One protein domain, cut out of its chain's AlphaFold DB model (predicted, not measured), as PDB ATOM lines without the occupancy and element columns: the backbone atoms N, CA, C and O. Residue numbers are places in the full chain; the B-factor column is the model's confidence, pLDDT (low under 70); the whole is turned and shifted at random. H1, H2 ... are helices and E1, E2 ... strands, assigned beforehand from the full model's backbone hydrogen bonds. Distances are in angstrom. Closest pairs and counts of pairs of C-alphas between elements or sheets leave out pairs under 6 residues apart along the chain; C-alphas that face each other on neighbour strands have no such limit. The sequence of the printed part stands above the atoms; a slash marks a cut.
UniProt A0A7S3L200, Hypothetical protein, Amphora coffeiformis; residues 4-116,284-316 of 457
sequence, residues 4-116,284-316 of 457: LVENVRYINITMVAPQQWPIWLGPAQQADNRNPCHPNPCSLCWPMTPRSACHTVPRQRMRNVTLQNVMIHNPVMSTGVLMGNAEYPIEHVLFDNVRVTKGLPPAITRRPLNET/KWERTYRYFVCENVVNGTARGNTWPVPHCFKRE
ATOM      1  N   LEU A   4     128.615 191.515 110.680       96.25
ATOM      2  CA  LEU A   4     127.633 192.122 111.572       96.25
ATOM      3  C   LEU A   4     126.260 191.516 111.288       96.25
ATOM      4  O   LEU A   4     125.803 191.525 110.148       96.25
ATOM      5  N   VAL A   5     125.616 191.009 112.334       97.12
ATOM      6  CA  VAL A   5     124.224 190.557 112.317       97.12
ATOM      7  C   VAL A   5     123.465 191.392 113.337       97.12
ATOM      8  O   VAL A   5     123.744 191.315 114.533       97.12
ATOM      9  N   GLU A   6     122.519 192.210 112.890       98.12
ATOM     10  CA  GLU A   6     121.765 193.069 113.797       98.12
ATOM     11  C   GLU A   6     120.296 193.212 113.424       98.12
ATOM     12  O   GLU A   6     119.915 193.003 112.275       98.12
ATOM     13  N   ASN A   7     119.481 193.579 114.418       98.12
ATOM     14  CA  ASN A   7     118.055 193.878 114.260       98.12
ATOM     15  C   ASN A   7     117.258 192.697 113.684       98.12
ATOM     16  O   ASN A   7     116.376 192.856 112.841       98.12
ATOM     17  N   VAL A   8     117.577 191.491 114.157       98.38
ATOM     18  CA  VAL A   8     116.918 190.256 113.726       98.38
ATOM     19  C   VAL A   8     115.750 189.956 114.652       98.38
ATOM     20  O   VAL A   8     115.908 189.916 115.873       98.38
ATOM     21  N   ARG A   9     114.572 189.700 114.079       98.31
ATOM     22  CA  ARG A   9     113.361 189.392 114.841       98.31
ATOM     23  C   ARG A   9     112.724 188.092 114.357       98.31
ATOM     24  O   ARG A   9     112.395 187.958 113.184       98.31
ATOM     25  N   TYR A  10     112.508 187.170 115.286       98.44
ATOM     26  CA  TYR A  10     111.804 185.907 115.084       98.44
ATOM     27  C   TYR A  10     110.463 185.971 115.814       98.44
ATOM     28  O   TYR A  10     110.447 186.210 117.021       98.44
ATOM     29  N   ILE A  11     109.343 185.789 115.107       98.12
ATOM     30  CA  ILE A  11     107.995 186.009 115.660       98.12
ATOM     31  C   ILE A  11     107.102 184.799 115.384       98.12
ATOM     32  O   ILE A  11     107.087 184.295 114.265       98.12
ATOM     33  N   ASN A  12     106.319 184.379 116.384       97.56
ATOM     34  CA  ASN A  12     105.250 183.376 116.257       97.56
ATOM     35  C   ASN A  12     105.734 182.008 115.738       97.56
ATOM     36  O   ASN A  12     105.049 181.338 114.964       97.56
ATOM     37  N   ILE A  13     106.918 181.574 116.173       97.56
ATOM     38  CA  ILE A  13     107.490 180.283 115.775       97.56
ATOM     39  C   ILE A  13     107.027 179.201 116.750       97.56
ATOM     40  O   ILE A  13     107.214 179.332 117.955       97.56
ATOM     41  N   THR A  14     106.472 178.102 116.239       96.25
ATOM     42  CA  THR A  14     106.175 176.904 117.041       96.25
ATOM     43  C   THR A  14     106.997 175.725 116.539       96.25
ATOM     44  O   THR A  14     106.945 175.381 115.363       96.25
ATOM     45  N   MET A  15     107.740 175.088 117.437       96.56
ATOM     46  CA  MET A  15     108.570 173.918 117.161       96.56
ATOM     47  C   MET A  15     108.063 172.727 117.964       96.56
ATOM     48  O   MET A  15     107.825 172.840 119.170       96.56
ATOM     49  N   VAL A  16     107.933 171.569 117.315       94.88
ATOM     50  CA  VAL A  16     107.503 170.326 117.965       94.88
ATOM     51  C   VAL A  16     108.579 169.265 117.820       94.88
ATOM     52  O   VAL A  16     108.988 168.931 116.714       94.88
ATOM     53  N   ALA A  17     109.019 168.739 118.959       93.88
ATOM     54  CA  ALA A  17     110.058 167.730 119.088       93.88
ATOM     55  C   ALA A  17     111.345 168.020 118.284       93.88
ATOM     56  O   ALA A  17     111.828 167.122 117.584       93.88
ATOM     57  N   PRO A  18     111.922 169.243 118.361       95.00
ATOM     58  CA  PRO A  18     113.187 169.519 117.689       95.00
ATOM     59  C   PRO A  18     114.271 168.569 118.210       95.00
ATOM     60  O   PRO A  18     114.424 168.376 119.421       95.00
ATOM     61  N   GLN A  19     114.990 167.951 117.271       91.69
ATOM     62  CA  GLN A  19     115.993 166.927 117.568       91.69
ATOM     63  C   GLN A  19     117.300 167.537 118.088       91.69
ATOM     64  O   GLN A  19     117.930 166.957 118.964       91.69
ATOM     65  N   GLN A  20     117.679 168.707 117.569       90.44
ATOM     66  CA  GLN A  20     118.896 169.434 117.943       90.44
ATOM     67  C   GLN A  20     118.569 170.640 118.839       90.44
ATOM     68  O   GLN A  20     117.731 170.526 119.731       90.44
ATOM     69  N   TRP A  21     119.223 171.782 118.611       92.81
ATOM     70  CA  TRP A  21     119.053 173.034 119.343       92.81
ATOM     71  C   TRP A  21     117.919 173.862 118.721       92.81
ATOM     72  O   TRP A  21     118.117 174.423 117.644       92.81
ATOM     73  N   PRO A  22     116.739 173.976 119.356       95.88
ATOM     74  CA  PRO A  22     115.675 174.832 118.835       95.88
ATOM     75  C   PRO A  22     116.095 176.299 118.688       95.88
ATOM     76  O   PRO A  22     115.607 176.992 117.801       95.88
ATOM     77  N   ILE A  23     116.972 176.786 119.571       97.19
ATOM     78  CA  ILE A  23     117.529 178.138 119.503       97.19
ATOM     79  C   ILE A  23     119.051 178.033 119.436       97.19
ATOM     80  O   ILE A  23     119.687 177.599 120.392       97.19
ATOM     81  N   TRP A  24     119.649 178.470 118.332       96.38
ATOM     82  CA  TRP A  24     121.100 178.575 118.187       96.38
ATOM     83  C   TRP A  24     121.462 179.984 117.720       96.38
ATOM     84  O   TRP A  24     121.222 180.338 116.567       96.38
ATOM     85  N   LEU A  25     122.031 180.793 118.616       96.75
ATOM     86  CA  LEU A  25     122.614 182.096 118.296       96.75
ATOM     87  C   LEU A  25     124.120 182.019 118.538       96.75
ATOM     88  O   LEU A  25     124.574 182.061 119.678       96.75
ATOM     89  N   GLY A  26     124.894 181.879 117.469       95.44
ATOM     90  CA  GLY A  26     126.339 181.730 117.566       95.44
ATOM     91  C   GLY A  26     126.996 181.460 116.212       95.44
ATOM     92  O   GLY A  26     126.352 181.625 115.172       95.44
ATOM     93  N   PRO A  27     128.275 181.056 116.202       93.81
ATOM     94  CA  PRO A  27     128.969 180.619 114.990       93.81
ATOM     95  C   PRO A  27     128.245 179.453 114.303       93.81
ATOM     96  O   PRO A  27     127.581 178.640 114.950       93.81
ATOM     97  N   ALA A  28     128.380 179.365 112.980       92.00
ATOM     98  CA  ALA A  28     127.796 178.278 112.207       92.00
ATOM     99  C   ALA A  28     128.406 176.930 112.623       92.00
ATOM    100  O   ALA A  28     129.631 176.791 112.693       92.00
ATOM    101  N   GLN A  29     127.554 175.933 112.880       90.50
ATOM    102  CA  GLN A  29     128.010 174.557 113.038       90.50
ATOM    103  C   GLN A  29     128.301 173.981 111.653       90.50
ATOM    104  O   GLN A  29     127.409 173.899 110.809       90.50
ATOM    105  N   GLN A  30     129.548 173.592 111.417       89.19
ATOM    106  CA  GLN A  30     129.984 173.058 110.138       89.19
ATOM    107  C   GLN A  30     131.015 171.957 110.384       89.19
ATOM    108  O   GLN A  30     132.010 172.141 111.083       89.19
ATOM    109  N   ALA A  31     130.742 170.789 109.807       82.69
ATOM    110  CA  ALA A  31     131.707 169.706 109.722       82.69
ATOM    111  C   ALA A  31     132.672 169.972 108.568       82.69
ATOM    112  O   ALA A  31     132.264 170.435 107.499       82.69
ATOM    113  N   ASP A  32     133.939 169.612 108.754       78.19
ATOM    114  CA  ASP A  32     134.772 169.295 107.603       78.19
ATOM    115  C   ASP A  32     134.423 167.901 107.053       78.19
ATOM    116  O   ASP A  32     133.682 167.121 107.655       78.19
ATOM    117  N   ASN A  33     134.920 167.588 105.858       72.19
ATOM    118  CA  ASN A  33     134.522 166.391 105.119       72.19
ATOM    119  C   ASN A  33     135.021 165.063 105.718       72.19
ATOM    120  O   ASN A  33     134.635 164.008 105.214       72.19
ATOM    121  N   ARG A  34     135.881 165.072 106.747       87.12
ATOM    122  CA  ARG A  34     136.511 163.844 107.270       87.12
ATOM    123  C   ARG A  34     136.217 163.596 108.740       87.12
ATOM    124  O   ARG A  34     136.152 162.436 109.143       87.12
ATOM    125  N   ASN A  35     136.033 164.642 109.535       89.50
ATOM    126  CA  ASN A  35     135.745 164.522 110.951       89.50
ATOM    127  C   ASN A  35     134.626 165.500 111.345       89.50
ATOM    128  O   ASN A  35     134.894 166.679 111.574       89.50
ATOM    129  N   PRO A  36     133.379 165.025 111.537       88.88
ATOM    130  CA  PRO A  36     132.271 165.896 111.931       88.88
ATOM    131  C   PRO A  36     132.494 166.562 113.294       88.88
ATOM    132  O   PRO A  36     131.839 167.554 113.621       88.88
ATOM    133  N   CYS A  37     133.421 166.023 114.094       91.81
ATOM    134  CA  CYS A  37     133.780 166.578 115.383       91.81
ATOM    135  C   CYS A  37     134.919 167.606 115.326       91.81
ATOM    136  O   CYS A  37     135.186 168.234 116.357       91.81
ATOM    137  N   HIS A  38     135.579 167.801 114.184       91.44
ATOM    138  CA  HIS A  38     136.622 168.809 114.039       91.44
ATOM    139  C   HIS A  38     135.993 170.214 113.896       91.44
ATOM    140  O   HIS A  38     134.996 170.374 113.191       91.44
ATOM    141  N   PRO A  39     136.500 171.229 114.617       87.56
ATOM    142  CA  PRO A  39     135.919 172.566 114.609       87.56
ATOM    143  C   PRO A  39     136.247 173.321 113.316       87.56
ATOM    144  O   PRO A  39     137.412 173.603 113.049       87.56
ATOM    145  N   ASN A  40     135.232 173.709 112.536       88.19
ATOM    146  CA  ASN A  40     135.437 174.626 111.411       88.19
ATOM    147  C   ASN A  40     134.178 175.433 111.015       88.19
ATOM    148  O   ASN A  40     133.499 175.053 110.067       88.19
ATOM    149  N   PRO A  41     133.844 176.551 111.687       90.12
ATOM    150  CA  PRO A  41     134.468 177.073 112.901       90.12
ATOM    151  C   PRO A  41     133.966 176.352 114.164       90.12
ATOM    152  O   PRO A  41     134.659 176.323 115.183       90.12
ATOM    153  N   CYS A  42     132.799 175.705 114.086       92.50
ATOM    154  CA  CYS A  42     132.226 174.935 115.180       92.50
ATOM    155  C   CYS A  42     131.895 173.507 114.795       92.50
ATOM    156  O   CYS A  42     131.194 173.249 113.824       92.50
ATOM    157  N   SER A  43     132.377 172.595 115.632       91.81
ATOM    158  CA  SER A  43     132.148 171.163 115.526       91.81
ATOM    159  C   SER A  43     130.657 170.819 115.617       91.81
ATOM    160  O   SER A  43     129.955 171.332 116.497       91.81
ATOM    161  N   LEU A  44     130.187 169.881 114.785       91.00
ATOM    162  CA  LEU A  44     128.833 169.318 114.918       91.00
ATOM    163  C   LEU A  44     128.672 168.520 116.222       91.00
ATOM    164  O   LEU A  44     127.563 168.328 116.712       91.00
ATOM    165  N   CYS A  45     129.783 168.051 116.793       90.94
ATOM    166  CA  CYS A  45     129.793 167.261 118.019       90.94
ATOM    167  C   CYS A  45     129.826 168.116 119.293       90.94
ATOM    168  O   CYS A  45     129.743 167.563 120.391       90.94
ATOM    169  N   TRP A  46     129.963 169.439 119.178       90.38
ATOM    170  CA  TRP A  46     129.939 170.338 120.328       90.38
ATOM    171  C   TRP A  46     128.499 170.571 120.814       90.38
ATOM    172  O   TRP A  46     127.590 170.683 119.989       90.38
ATOM    173  N   PRO A  47     128.239 170.631 122.135       88.38
ATOM    174  CA  PRO A  47     129.138 170.409 123.271       88.38
ATOM    175  C   PRO A  47     129.112 168.947 123.764       88.38
ATOM    176  O   PRO A  47     129.508 168.657 124.894       88.38
ATOM    177  N   MET A  48     128.576 168.019 122.965       85.00
ATOM    178  CA  MET A  48     128.293 166.648 123.394       85.00
ATOM    179  C   MET A  48     129.556 165.808 123.591       85.00
ATOM    180  O   MET A  48     129.621 165.023 124.541       85.00
ATOM    181  N   THR A  49     130.546 165.970 122.712       85.88
ATOM    182  CA  THR A  49     131.782 165.181 122.724       85.88
ATOM    183  C   THR A  49     132.896 165.945 123.439       85.88
ATOM    184  O   THR A  49     133.219 167.069 123.041       85.88
ATOM    185  N   PRO A  50     133.549 165.361 124.459       84.69
ATOM    186  CA  PRO A  50     134.737 165.956 125.062       84.69
ATOM    187  C   PRO A  50     135.802 166.250 123.998       84.69
ATOM    188  O   PRO A  50     136.020 165.427 123.113       84.69
ATOM    189  N   ARG A  51     136.495 167.391 124.103       87.00
ATOM    190  CA  ARG A  51     137.487 167.889 123.120       87.00
ATOM    191  C   ARG A  51     136.917 168.398 121.794       87.00
ATOM    192  O   ARG A  51     137.687 168.929 121.001       87.00
ATOM    193  N   SER A  52     135.610 168.284 121.548       90.56
ATOM    194  CA  SER A  52     135.004 169.104 120.496       90.56
ATOM    195  C   SER A  52     135.111 170.572 120.903       90.56
ATOM    196  O   SER A  52     134.932 170.916 122.075       90.56
ATOM    197  N   ALA A  53     135.448 171.428 119.946       91.88
ATOM    198  CA  ALA A  53     135.551 172.861 120.155       91.88
ATOM    199  C   ALA A  53     134.537 173.589 119.275       91.88
ATOM    200  O   ALA A  53     134.077 173.080 118.248       91.88
ATOM    201  N   CYS A  54     134.187 174.790 119.705       93.31
ATOM    202  CA  CYS A  54     133.401 175.715 118.919       93.31
ATOM    203  C   CYS A  54     134.101 177.065 118.994       93.31
ATOM    204  O   CYS A  54     134.164 177.682 120.056       93.31
ATOM    205  N   HIS A  55     134.729 177.457 117.889       93.06
ATOM    206  CA  HIS A  55     135.443 178.719 117.799       93.06
ATOM    207  C   HIS A  55     134.499 179.774 117.239       93.06
ATOM    208  O   HIS A  55     133.856 179.580 116.210       93.06
ATOM    209  N   THR A  56     134.405 180.907 117.922       92.69
ATOM    210  CA  THR A  56     133.672 182.055 117.392       92.69
ATOM    211  C   THR A  56     134.514 182.752 116.334       92.69
ATOM    212  O   THR A  56     135.745 182.774 116.413       92.69
ATOM    213  N   VAL A  57     133.862 183.317 115.318       91.12
ATOM    214  CA  VAL A  57     134.573 184.033 114.257       91.12
ATOM    215  C   VAL A  57     135.100 185.356 114.833       91.12
ATOM    216  O   VAL A  57     134.319 186.114 115.418       91.12
ATOM    217  N   PRO A  58     136.403 185.669 114.693       93.25
ATOM    218  CA  PRO A  58     136.946 186.938 115.161       93.25
ATOM    219  C   PRO A  58     136.200 188.116 114.530       93.25
ATOM    220  O   PRO A  58     135.915 188.105 113.332       93.25
ATOM    221  N   ARG A  59     135.914 189.156 115.321       94.69
ATOM    222  CA  ARG A  59     135.198 190.366 114.862       94.69
ATOM    223  C   ARG A  59     133.777 190.116 114.338       94.69
ATOM    224  O   ARG A  59     133.235 190.979 113.644       94.69
ATOM    225  N   GLN A  60     133.168 188.974 114.657       95.12
ATOM    226  CA  GLN A  60     131.736 188.767 114.457       95.12
ATOM    227  C   GLN A  60     130.965 189.509 115.548       95.12
ATOM    228  O   GLN A  60     131.217 189.308 116.733       95.12
ATOM    229  N   ARG A  61     130.017 190.355 115.145       96.56
ATOM    230  CA  ARG A  61     129.127 191.077 116.059       96.56
ATOM    231  C   ARG A  61     127.693 190.632 115.835       96.56
ATOM    232  O   ARG A  61     127.237 190.577 114.694       96.56
ATOM    233  N   MET A  62     126.990 190.345 116.926       97.94
ATOM    234  CA  MET A  62     125.563 190.049 116.910       97.94
ATOM    235  C   MET A  62     124.863 190.922 117.943       97.94
ATOM    236  O   MET A  62     125.237 190.890 119.114       97.94
ATOM    237  N   ARG A  63     123.866 191.707 117.531       98.12
ATOM    238  CA  ARG A  63     123.132 192.567 118.468       98.12
ATOM    239  C   ARG A  63     121.671 192.770 118.101       98.12
ATOM    240  O   ARG A  63     121.296 192.607 116.945       98.12
ATOM    241  N   ASN A  64     120.852 193.160 119.071       98.25
ATOM    242  CA  ASN A  64     119.431 193.469 118.872       98.25
ATOM    243  C   ASN A  64     118.662 192.283 118.258       98.25
ATOM    244  O   ASN A  64     117.978 192.423 117.242       98.25
ATOM    245  N   VAL A  65     118.811 191.097 118.853       98.44
ATOM    246  CA  VAL A  65     118.111 189.883 118.408       98.44
ATOM    247  C   VAL A  65     116.889 189.662 119.286       98.44
ATOM    248  O   VAL A  65     117.014 189.504 120.496       98.44
ATOM    249  N   THR A  66     115.701 189.628 118.690       98.44
ATOM    250  CA  THR A  66     114.439 189.448 119.419       98.44
ATOM    251  C   THR A  66     113.755 188.148 119.021       98.44
ATOM    252  O   THR A  66     113.495 187.911 117.842       98.44
ATOM    253  N   LEU A  67     113.417 187.319 120.006       98.50
ATOM    254  CA  LEU A  67     112.558 186.148 119.854       98.50
ATOM    255  C   LEU A  67     111.241 186.446 120.560       98.50
ATOM    256  O   LEU A  67     111.223 186.631 121.775       98.50
ATOM    257  N   GLN A  68     110.152 186.488 119.800       98.19
ATOM    258  CA  GLN A  68     108.835 186.844 120.301       98.19
ATOM    259  C   GLN A  68     107.810 185.745 120.022       98.19
ATOM    260  O   GLN A  68     107.643 185.316 118.881       98.19
ATOM    261  N   ASN A  69     107.088 185.321 121.061       97.44
ATOM    262  CA  ASN A  69     106.061 184.278 120.983       97.44
ATOM    263  C   ASN A  69     106.597 182.982 120.346       97.44
ATOM    264  O   ASN A  69     105.998 182.429 119.422       97.44
ATOM    265  N   VAL A  70     107.758 182.520 120.813       97.56
ATOM    266  CA  VAL A  70     108.374 181.275 120.338       97.56
ATOM    267  C   VAL A  70     107.989 180.131 121.272       97.56
ATOM    268  O   VAL A  70     108.324 180.148 122.453       97.56
ATOM    269  N   MET A  71     107.306 179.121 120.744       97.06
ATOM    270  CA  MET A  71     106.840 177.950 121.485       97.06
ATOM    271  C   MET A  71     107.660 176.720 121.093       97.06
ATOM    272  O   MET A  71     107.729 176.351 119.925       97.06
ATOM    273  N   ILE A  72     108.278 176.058 122.065       96.12
ATOM    274  CA  ILE A  72     109.119 174.875 121.872       96.12
ATOM    275  C   ILE A  72     108.519 173.731 122.684       96.12
ATOM    276  O   ILE A  72     108.501 173.744 123.919       96.12
ATOM    277  N   HIS A  73     108.031 172.714 121.990       94.69
ATOM    278  CA  HIS A  73     107.412 171.548 122.601       94.69
ATOM    279  C   HIS A  73     108.351 170.351 122.526       94.69
ATOM    280  O   HIS A  73     108.703 169.901 121.442       94.69
ATOM    281  N   ASN A  74     108.709 169.805 123.684       92.62
ATOM    282  CA  ASN A  74     109.438 168.546 123.859       92.62
ATOM    283  C   ASN A  74     110.753 168.447 123.082       92.62
ATOM    284  O   ASN A  74     110.942 167.472 122.353       92.62
ATOM    285  N   PRO A  75     111.664 169.425 123.226       93.38
ATOM    286  CA  PRO A  75     112.972 169.317 122.600       93.38
ATOM    287  C   PRO A  75     113.692 168.061 123.104       93.38
ATOM    288  O   PRO A  75     113.642 167.749 124.299       93.38
ATOM    289  N   VAL A  76     114.335 167.338 122.185       89.31
ATOM    290  CA  VAL A  76     115.108 166.131 122.515       89.31
ATOM    291  C   VAL A  76     116.411 166.521 123.211       89.31
ATOM    292  O   VAL A  76     116.782 165.920 124.219       89.31
ATOM    293  N   MET A  77     117.071 167.565 122.706       87.81
ATOM    294  CA  MET A  77     118.282 168.141 123.285       87.81
ATOM    295  C   MET A  77     117.976 169.376 124.152       87.81
ATOM    296  O   MET A  77     116.823 169.695 124.456       87.81
ATOM    297  N   SER A  78     119.026 170.048 124.633       88.88
ATOM    298  CA  SER A  78     118.872 171.300 125.374       88.88
ATOM    299  C   SER A  78     118.295 172.403 124.472       88.88
ATOM    300  O   SER A  78     118.361 172.337 123.246       88.88
ATOM    301  N   THR A  79     117.603 173.363 125.082       92.62
ATOM    302  CA  THR A  79     116.696 174.278 124.377       92.62
ATOM    303  C   THR A  79     117.440 175.274 123.507       92.62
ATOM    304  O   THR A  79     116.965 175.626 122.426       92.62
ATOM    305  N   GLY A  80     118.609 175.719 123.943       94.81
ATOM    306  CA  GLY A  80     119.395 176.554 123.068       94.81
ATOM    307  C   GLY A  80     120.806 176.848 123.506       94.81
ATOM    308  O   GLY A  80     121.224 176.575 124.633       94.81
ATOM    309  N   VAL A  81     121.525 177.436 122.565       95.50
ATOM    310  CA  VAL A  81     122.902 177.883 122.699       95.50
ATOM    311  C   VAL A  81     122.955 179.345 122.296       95.50
ATOM    312  O   VAL A  81     122.459 179.724 121.236       95.50
ATOM    313  N   LEU A  82     123.553 180.152 123.163       96.50
ATOM    314  CA  LEU A  82     123.850 181.557 122.940       96.50
ATOM    315  C   LEU A  82     125.359 181.725 123.133       96.50
ATOM    316  O   LEU A  82     125.847 181.616 124.257       96.50
ATOM    317  N   MET A  83     126.098 181.927 122.047       96.19
ATOM    318  CA  MET A  83     127.560 181.937 122.060       96.19
ATOM    319  C   MET A  83     128.114 183.108 121.246       96.19
ATOM    320  O   MET A  83     128.111 183.085 120.015       96.19
ATOM    321  N   GLY A  84     128.617 184.118 121.954       95.62
ATOM    322  CA  GLY A  84     129.326 185.266 121.392       95.62
ATOM    323  C   GLY A  84     130.843 185.127 121.443       95.62
ATOM    324  O   GLY A  84     131.396 184.268 122.137       95.62
ATOM    325  N   ASN A  85     131.537 186.012 120.732       95.75
ATOM    326  CA  ASN A  85     132.978 186.173 120.887       95.75
ATOM    327  C   ASN A  85     133.276 186.940 122.192       95.75
ATOM    328  O   ASN A  85     132.499 187.801 122.588       95.75
ATOM    329  N   ALA A  86     134.382 186.641 122.876       96.19
ATOM    330  CA  ALA A  86     134.726 187.314 124.132       96.19
ATOM    331  C   ALA A  86     135.040 188.813 123.948       96.19
ATOM    332  O   ALA A  86     134.703 189.617 124.810       96.19
ATOM    333  N   GLU A  87     135.647 189.196 122.819       96.69
ATOM    334  CA  GLU A  87     135.928 190.596 122.466       96.69
ATOM    335  C   GLU A  87     134.696 191.311 121.895       96.69
ATOM    336  O   GLU A  87     134.579 192.532 121.979       96.69
ATOM    337  N   TYR A  88     133.778 190.545 121.301       96.81
ATOM    338  CA  TYR A  88     132.566 191.038 120.653       96.81
ATOM    339  C   TYR A  88     131.363 190.190 121.092       96.81
ATOM    340  O   TYR A  88     130.924 189.304 120.345       96.81
ATOM    341  N   PRO A  89     130.868 190.405 122.325       97.38
ATOM    342  CA  PRO A  89     129.778 189.615 122.878       97.38
ATOM    343  C   PRO A  89     128.477 189.816 122.095       97.38
ATOM    344  O   PRO A  89     128.318 190.780 121.344       97.38
ATOM    345  N   ILE A  90     127.522 188.899 122.283       98.06
ATOM    346  CA  ILE A  90     126.159 189.108 121.782       98.06
ATOM    347  C   ILE A  90     125.479 190.139 122.682       98.06
ATOM    348  O   ILE A  90     125.408 189.932 123.893       98.06
ATOM    349  N   GLU A  91     124.951 191.212 122.100       98.12
ATOM    350  CA  GLU A  91     124.335 192.318 122.842       98.12
ATOM    351  C   GLU A  91     122.820 192.398 122.606       98.12
ATOM    352  O   GLU A  91     122.331 192.172 121.499       98.12
ATOM    353  N   HIS A  92     122.057 192.776 123.634       97.81
ATOM    354  CA  HIS A  92     120.621 193.084 123.517       97.81
ATOM    355  C   HIS A  92     119.790 191.945 122.902       97.81
ATOM    356  O   HIS A  92     119.045 192.135 121.935       97.81
ATOM    357  N   VAL A  93     119.922 190.739 123.460       98.25
ATOM    358  CA  VAL A  93     119.044 189.618 123.106       98.25
ATOM    359  C   VAL A  93     117.773 189.696 123.943       98.25
ATOM    360  O   VAL A  93     117.842 189.665 125.170       98.25
ATOM    361  N   LEU A  94     116.616 189.760 123.292       98.12
ATOM    362  CA  LEU A  94     115.316 189.818 123.950       98.12
ATOM    363  C   LEU A  94     114.527 188.529 123.715       98.12
ATOM    364  O   LEU A  94     114.209 188.190 122.576       98.12
ATOM    365  N   PHE A  95     114.160 187.835 124.793       98.12
ATOM    366  CA  PHE A  95     113.176 186.751 124.768       98.12
ATOM    367  C   PHE A  95     111.845 187.251 125.328       98.12
ATOM    368  O   PHE A  95     111.705 187.436 126.536       98.12
ATOM    369  N   ASP A  96     110.854 187.434 124.466       97.69
ATOM    370  CA  ASP A  96     109.502 187.852 124.830       97.69
ATOM    371  C   ASP A  96     108.515 186.701 124.585       97.69
ATOM    372  O   ASP A  96     108.316 186.269 123.452       97.69
ATOM    373  N   ASN A  97     107.915 186.157 125.647       97.19
ATOM    374  CA  ASN A  97     107.043 184.973 125.572       97.19
ATOM    375  C   ASN A  97     107.691 183.745 124.885       97.19
ATOM    376  O   ASN A  97     107.030 183.029 124.131       97.19
ATOM    377  N   VAL A  98     108.971 183.467 125.147       97.12
ATOM    378  CA  VAL A  98     109.642 182.246 124.662       97.12
ATOM    379  C   VAL A  98     109.387 181.095 125.634       97.12
ATOM    380  O   VAL A  98     109.913 181.090 126.746       97.12
ATOM    381  N   ARG A  99     108.582 180.105 125.249       95.62
ATOM    382  CA  ARG A  99     108.202 178.993 126.130       95.62
ATOM    383  C   ARG A  99     108.722 177.657 125.660       95.62
ATOM    384  O   ARG A  99     108.539 177.267 124.515       95.62
ATOM    385  N   VAL A 100     109.247 176.900 126.609       94.31
ATOM    386  CA  VAL A 100     109.705 175.531 126.432       94.31
ATOM    387  C   VAL A 100     108.909 174.635 127.354       94.31
ATOM    388  O   VAL A 100     108.846 174.848 128.564       94.31
ATOM    389  N   THR A 101     108.318 173.600 126.783       91.75
ATOM    390  CA  THR A 101     107.548 172.606 127.530       91.75
ATOM    391  C   THR A 101     108.188 171.236 127.354       91.75
ATOM    392  O   THR A 101     108.627 170.890 126.259       91.75
ATOM    393  N   LYS A 102     108.279 170.465 128.443       85.62
ATOM    394  CA  LYS A 102     108.641 169.042 128.431       85.62
ATOM    395  C   LYS A 102     107.410 168.243 128.864       85.62
ATOM    396  O   LYS A 102     106.831 168.555 129.899       85.62
ATOM    397  N   GLY A 103     107.009 167.236 128.098       76.94
ATOM    398  CA  GLY A 103     105.791 166.462 128.339       76.94
ATOM    399  C   GLY A 103     105.302 165.715 127.098       76.94
ATOM    400  O   GLY A 103     106.033 165.533 126.130       76.94
ATOM    401  N   LEU A 104     104.055 165.248 127.115       56.50
ATOM    402  CA  LEU A 104     103.396 164.810 125.883       56.50
ATOM    403  C   LEU A 104     103.232 166.036 124.975       56.50
ATOM    404  O   LEU A 104     102.902 167.110 125.483       56.50
ATOM    405  N   PRO A 105     103.510 165.931 123.664       56.06
ATOM    406  CA  PRO A 105     103.266 167.049 122.762       56.06
ATOM    407  C   PRO A 105     101.802 167.455 122.908       56.06
ATOM    408  O   PRO A 105     100.955 166.557 122.995       56.06
ATOM    409  N   PRO A 106     101.484 168.765 122.975       54.50
ATOM    410  CA  PRO A 106     100.097 169.170 122.804       54.50
ATOM    411  C   PRO A 106      99.609 168.490 121.529       54.50
ATOM    412  O   PRO A 106     100.381 168.398 120.568       54.50
ATOM    413  N   ALA A 107      98.397 167.925 121.555       52.88
ATOM    414  CA  ALA A 107      97.830 167.279 120.382       52.88
ATOM    415  C   ALA A 107      97.959 168.284 119.242       52.88
ATOM    416  O   ALA A 107      97.313 169.329 119.283       52.88
ATOM    417  N   ILE A 108      98.886 168.022 118.312       57.41
ATOM    418  CA  ILE A 108      99.108 168.889 117.168       57.41
ATOM    419  C   ILE A 108      97.758 168.852 116.475       57.41
ATOM    420  O   ILE A 108      97.388 167.824 115.900       57.41
ATOM    421  N   THR A 109      96.972 169.919 116.615       50.03
ATOM    422  CA  THR A 109      95.845 170.152 115.731       50.03
ATOM    423  C   THR A 109      96.476 170.069 114.361       50.03
ATOM    424  O   THR A 109      97.392 170.834 114.074       50.03
ATOM    425  N   ARG A 110      96.142 169.005 113.617       51.06
ATOM    426  CA  ARG A 110      96.761 168.671 112.337       51.06
ATOM    427  C   ARG A 110      96.551 169.868 111.418       51.06
ATOM    428  O   ARG A 110      95.555 169.910 110.708       51.06
ATOM    429  N   ARG A 111      97.454 170.847 111.454       53.22
ATOM    430  CA  ARG A 111      97.551 171.832 110.397       53.22
ATOM    431  C   ARG A 111      98.006 171.029 109.192       53.22
ATOM    432  O   ARG A 111      99.008 170.309 109.302       53.22
ATOM    433  N   PRO A 112      97.223 171.003 108.113       56.28
ATOM    434  CA  PRO A 112      97.598 170.238 106.947       56.28
ATOM    435  C   PRO A 112      98.975 170.720 106.460       56.28
ATOM    436  O   PRO A 112      99.367 171.872 106.629       56.28
ATOM    437  N   LEU A 113      99.778 169.782 105.952       46.44
ATOM    438  CA  LEU A 113     101.194 169.995 105.623       46.44
ATOM    439  C   LEU A 113     101.401 171.189 104.666       46.44
ATOM    440  O   LEU A 113     102.412 171.882 104.746       46.44
ATOM    441  N   ASN A 114     100.404 171.454 103.815       48.69
ATOM    442  CA  ASN A 114     100.334 172.589 102.893       48.69
ATOM    443  C   ASN A 114     100.302 173.964 103.592       48.69
ATOM    444  O   ASN A 114     100.743 174.940 102.996       48.69
ATOM    445  N   GLU A 115      99.829 174.044 104.838       52.19
ATOM    446  CA  GLU A 115      99.836 175.271 105.643       52.19
ATOM    447  C   GLU A 115     101.159 175.480 106.387       52.19
ATOM    448  O   GLU A 115     101.505 176.609 106.721       52.19
ATOM    449  N   THR A 116     101.898 174.402 106.674       45.62
ATOM    450  CA  THR A 116     103.143 174.486 107.464       45.62
ATOM    451  C   THR A 116     104.360 174.764 106.581       45.62
ATOM    452  O   THR A 116     105.281 175.454 107.007       45.62
ATOM    453  N   LYS A 284     128.086 164.660 131.233       41.00
ATOM    454  CA  LYS A 284     127.760 165.597 132.327       41.00
ATOM    455  C   LYS A 284     126.635 166.597 131.994       41.00
ATOM    456  O   LYS A 284     125.931 167.024 132.906       41.00
ATOM    457  N   TRP A 285     126.428 166.914 130.713       46.66
ATOM    458  CA  TRP A 285     125.350 167.784 130.236       46.66
ATOM    459  C   TRP A 285     123.943 167.191 130.418       46.66
ATOM    460  O   TRP A 285     123.002 167.949 130.629       46.66
ATOM    461  N   GLU A 286     123.788 165.864 130.451       47.72
ATOM    462  CA  GLU A 286     122.491 165.196 130.659       47.72
ATOM    463  C   GLU A 286     122.006 165.287 132.121       47.72
ATOM    464  O   GLU A 286     120.823 165.102 132.405       47.72
ATOM    465  N   ARG A 287     122.907 165.591 133.071       40.72
ATOM    466  CA  ARG A 287     122.571 165.780 134.497       40.72
ATOM    467  C   ARG A 287     122.363 167.236 134.889       40.72
ATOM    468  O   ARG A 287     121.765 167.508 135.926       40.72
ATOM    469  N   THR A 288     122.844 168.178 134.090       42.28
ATOM    470  CA  THR A 288     122.573 169.590 134.328       42.28
ATOM    471  C   THR A 288     121.328 169.969 133.551       42.28
ATOM    472  O   THR A 288     121.369 170.070 132.332       42.28
ATOM    473  N   TYR A 289     120.233 170.228 134.262       49.88
ATOM    474  CA  TYR A 289     118.976 170.814 133.777       49.88
ATOM    475  C   TYR A 289     119.138 172.215 133.138       49.88
ATOM    476  O   TYR A 289     118.212 173.021 133.143       49.88
ATOM    477  N   ARG A 290     120.316 172.551 132.604       61.38
ATOM    478  CA  ARG A 290     120.586 173.815 131.932       61.38
ATOM    479  C   ARG A 290     119.944 173.761 130.554       61.38
ATOM    480  O   ARG A 290     120.488 173.205 129.606       61.38
ATOM    481  N   TYR A 291     118.753 174.340 130.484       76.12
ATOM    482  CA  TYR A 291     118.007 174.534 129.245       76.12
ATOM    483  C   TYR A 291     118.768 175.383 128.222       76.12
ATOM    484  O   TYR A 291     118.512 175.252 127.033       76.12
ATOM    485  N   PHE A 292     119.711 176.212 128.675       88.38
ATOM    486  CA  PHE A 292     120.518 177.071 127.818       88.38
ATOM    487  C   PHE A 292     122.000 177.004 128.177       88.38
ATOM    488  O   PHE A 292     122.356 177.030 129.362       88.38
ATOM    489  N   VAL A 293     122.850 176.969 127.151       91.44
ATOM    490  CA  VAL A 293     124.282 177.282 127.252       91.44
ATOM    491  C   VAL A 293     124.462 178.748 126.867       91.44
ATOM    492  O   VAL A 293     124.002 179.151 125.802       91.44
ATOM    493  N   CYS A 294     125.087 179.538 127.740       94.06
ATOM    494  CA  CYS A 294     125.370 180.947 127.492       94.06
ATOM    495  C   CYS A 294     126.868 181.202 127.630       94.06
ATOM    496  O   CYS A 294     127.435 180.936 128.690       94.06
ATOM    497  N   GLU A 295     127.479 181.771 126.599       95.25
ATOM    498  CA  GLU A 295     128.876 182.200 126.599       95.25
ATOM    499  C   GLU A 295     128.974 183.565 125.910       95.25
ATOM    500  O   GLU A 295     128.497 183.735 124.791       95.25
ATOM    501  N   ASN A 296     129.573 184.551 126.589       97.19
ATOM    502  CA  ASN A 296     129.769 185.918 126.078       97.19
ATOM    503  C   ASN A 296     128.475 186.586 125.565       97.19
ATOM    504  O   ASN A 296     128.431 187.144 124.468       97.19
ATOM    505  N   VAL A 297     127.409 186.517 126.364       97.38
ATOM    506  CA  VAL A 297     126.153 187.245 126.127       97.38
ATOM    507  C   VAL A 297     126.046 188.369 127.145       97.38
ATOM    508  O   VAL A 297     126.142 188.124 128.348       97.38
ATOM    509  N   VAL A 298     125.830 189.591 126.670       97.25
ATOM    510  CA  VAL A 298     125.724 190.799 127.491       97.25
ATOM    511  C   VAL A 298     124.346 191.422 127.277       97.25
ATOM    512  O   VAL A 298     123.842 191.504 126.160       97.25
ATOM    513  N   ASN A 299     123.717 191.867 128.368       96.56
ATOM    514  CA  ASN A 299     122.395 192.507 128.350       96.56
ATOM    515  C   ASN A 299     121.289 191.648 127.706       96.56
ATOM    516  O   ASN A 299     120.449 192.158 126.967       96.56
ATOM    517  N   GLY A 300     121.288 190.338 127.974       97.44
ATOM    518  CA  GLY A 300     120.153 189.481 127.642       97.44
ATOM    519  C   GLY A 300     118.964 189.776 128.559       97.44
ATOM    520  O   GLY A 300     119.135 189.885 129.776       97.44
ATOM    521  N   THR A 301     117.764 189.867 127.994       97.94
ATOM    522  CA  THR A 301     116.539 190.187 128.732       97.94
ATOM    523  C   THR A 301     115.438 189.190 128.404       97.94
ATOM    524  O   THR A 301     115.195 188.862 127.243       97.94
ATOM    525  N   ALA A 302     114.743 188.710 129.430       97.62
ATOM    526  CA  ALA A 302     113.563 187.862 129.301       97.62
ATOM    527  C   ALA A 302     112.324 188.608 129.811       97.62
ATOM    528  O   ALA A 302     112.285 189.026 130.967       97.62
ATOM    529  N   ARG A 303     111.309 188.738 128.955       97.25
ATOM    530  CA  ARG A 303     110.018 189.386 129.218       97.25
ATOM    531  C   ARG A 303     108.856 188.401 129.137       97.25
ATOM    532  O   ARG A 303     108.966 187.300 128.585       97.25
ATOM    533  N   GLY A 304     107.726 188.843 129.682       94.44
ATOM    534  CA  GLY A 304     106.446 188.157 129.581       94.44
ATOM    535  C   GLY A 304     106.471 186.774 130.225       94.44
ATOM    536  O   GLY A 304     106.950 186.576 131.342       94.44
ATOM    537  N   ASN A 305     105.947 185.805 129.491       94.44
ATOM    538  CA  ASN A 305     105.768 184.423 129.905       94.44
ATOM    539  C   ASN A 305     106.947 183.514 129.522       94.44
ATOM    540  O   ASN A 305     106.757 182.294 129.434       94.44
ATOM    541  N   THR A 306     108.128 184.090 129.271       95.50
ATOM    542  CA  THR A 306     109.335 183.345 128.902       95.50
ATOM    543  C   THR A 306     109.709 182.333 129.982       95.50
ATOM    544  O   THR A 306     109.909 182.689 131.144       95.50
ATOM    545  N   TRP A 307     109.802 181.061 129.600       93.56
ATOM    546  CA  TRP A 307     110.177 179.982 130.505       93.56
ATOM    547  C   TRP A 307     110.797 178.807 129.742       93.56
ATOM    548  O   TRP A 307     110.189 178.336 128.782       93.56
ATOM    549  N   PRO A 308     111.938 178.262 130.188       94.19
ATOM    550  CA  PRO A 308     112.802 178.761 131.251       94.19
ATOM    551  C   PRO A 308     113.598 179.984 130.804       94.19
ATOM    552  O   PRO A 308     113.893 180.156 129.624       94.19
ATOM    553  N   VAL A 309     113.958 180.830 131.765       94.94
ATOM    554  CA  VAL A 309     114.804 182.000 131.515       94.94
ATOM    555  C   VAL A 309     116.268 181.541 131.420       94.94
ATOM    556  O   VAL A 309     116.726 180.824 132.316       94.94
ATOM    557  N   PRO A 310     117.017 181.896 130.357       95.38
ATOM    558  CA  PRO A 310     118.452 181.630 130.307       95.38
ATOM    559  C   PRO A 310     119.164 182.264 131.508       95.38
ATOM    560  O   PRO A 310     118.893 183.402 131.864       95.38
ATOM    561  N   HIS A 311     120.120 181.560 132.112       94.75
ATOM    562  CA  HIS A 311     120.850 182.054 133.291       94.75
ATOM    563  C   HIS A 311     121.674 183.326 133.028       94.75
ATOM    564  O   HIS A 311     122.061 184.011 133.966       94.75
ATOM    565  N   CYS A 312     121.962 183.631 131.761       95.12
ATOM    566  CA  CYS A 312     122.629 184.858 131.345       95.12
ATOM    567  C   CYS A 312     121.666 186.042 131.128       95.12
ATOM    568  O   CYS A 312     122.108 187.104 130.694       95.12
ATOM    569  N   PHE A 313     120.356 185.864 131.347       97.12
ATOM    570  CA  PHE A 313     119.341 186.885 131.081       97.12
ATOM    571  C   PHE A 313     118.832 187.495 132.381       97.12
ATOM    572  O   PHE A 313     118.582 186.788 133.357       97.12
ATOM    573  N   LYS A 314     118.592 188.807 132.360       96.69
ATOM    574  CA  LYS A 314     117.814 189.489 133.394       96.69
ATOM    575  C   LYS A 314     116.332 189.288 133.106       96.69
ATOM    576  O   LYS A 314     115.879 189.468 131.973       96.69
ATOM    577  N   ARG A 315     115.564 188.909 134.125       94.88
ATOM    578  CA  ARG A 315     114.109 188.836 134.009       94.88
ATOM    579  C   ARG A 315     113.534 190.232 134.196       94.88
ATOM    580  O   ARG A 315     113.620 190.801 135.277       94.88
ATOM    581  N   GLU A 316     112.927 190.768 133.152       94.88
ATOM    582  CA  GLU A 316     112.205 192.029 133.241       94.88
ATOM    583  C   GLU A 316     110.757 191.731 133.625       94.88
ATOM    584  O   GLU A 316     110.042 190.987 132.942       94.88
TER     585      GLU A 316
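AT A GLANCE: This is residues 4 to 116 and 284 to 316 of the 457 residues of the protein "Hypothetical protein" of Amphora coffeiformis (UniProt A0A7S3L200). With little regular structure, the chain winds in stacked turns, a short solenoid with three walls of parallel strands, in order E1 E4 E7 E10 E11, E2 E5 E8 and E3 E6 E9; residues 109 to 116, with H1, stick out. The printed part has 146 residues, 55 in named elements: E1 to E8, H1, E9 to E11, mostly strand. It is compact, radius of gyration of the C-alphas 15.9 A, spanning 42 by 36 by 35 A.

IN THESE COORDINATES: Find C-alpha 4 at (127.633, 192.122, 111.572); there E1, residues 4 to 11, begins its 21.0 A. Next come E4, 60 to 68, 23.7 A; E7, 90 to 96; E10, 300 to 303; and E11, 313 to 315, ending at (114.109, 188.836, 134.009). Then find E2, 14 to 16; E5, 71 to 73; E8, 99 to 101; E3, 23 to 25; E6, 80 to 83; E9, 292 to 295; and H1, 113 to 116.

HOW THE PARTS SIT: Look at parallel E1 and E4: N 10 and O 66, 2.8 A, are within hydrogen-bond range. E1 runs on into E2 at 80 degrees. H1, too short for an O i to N i+4 pair, is apart from E2.

THE WHOLE: The farthest C-alphas, Glu 87 and Pro 112, are 46.1 A apart. Residues 117 to 283 are cut out, leaving 36.1 A between C-alphas 116 and 284. Links E3 to E4 and E8 to H1 are long. The model's pLDDT is under 70 at 104 to 116 and 284 to 290.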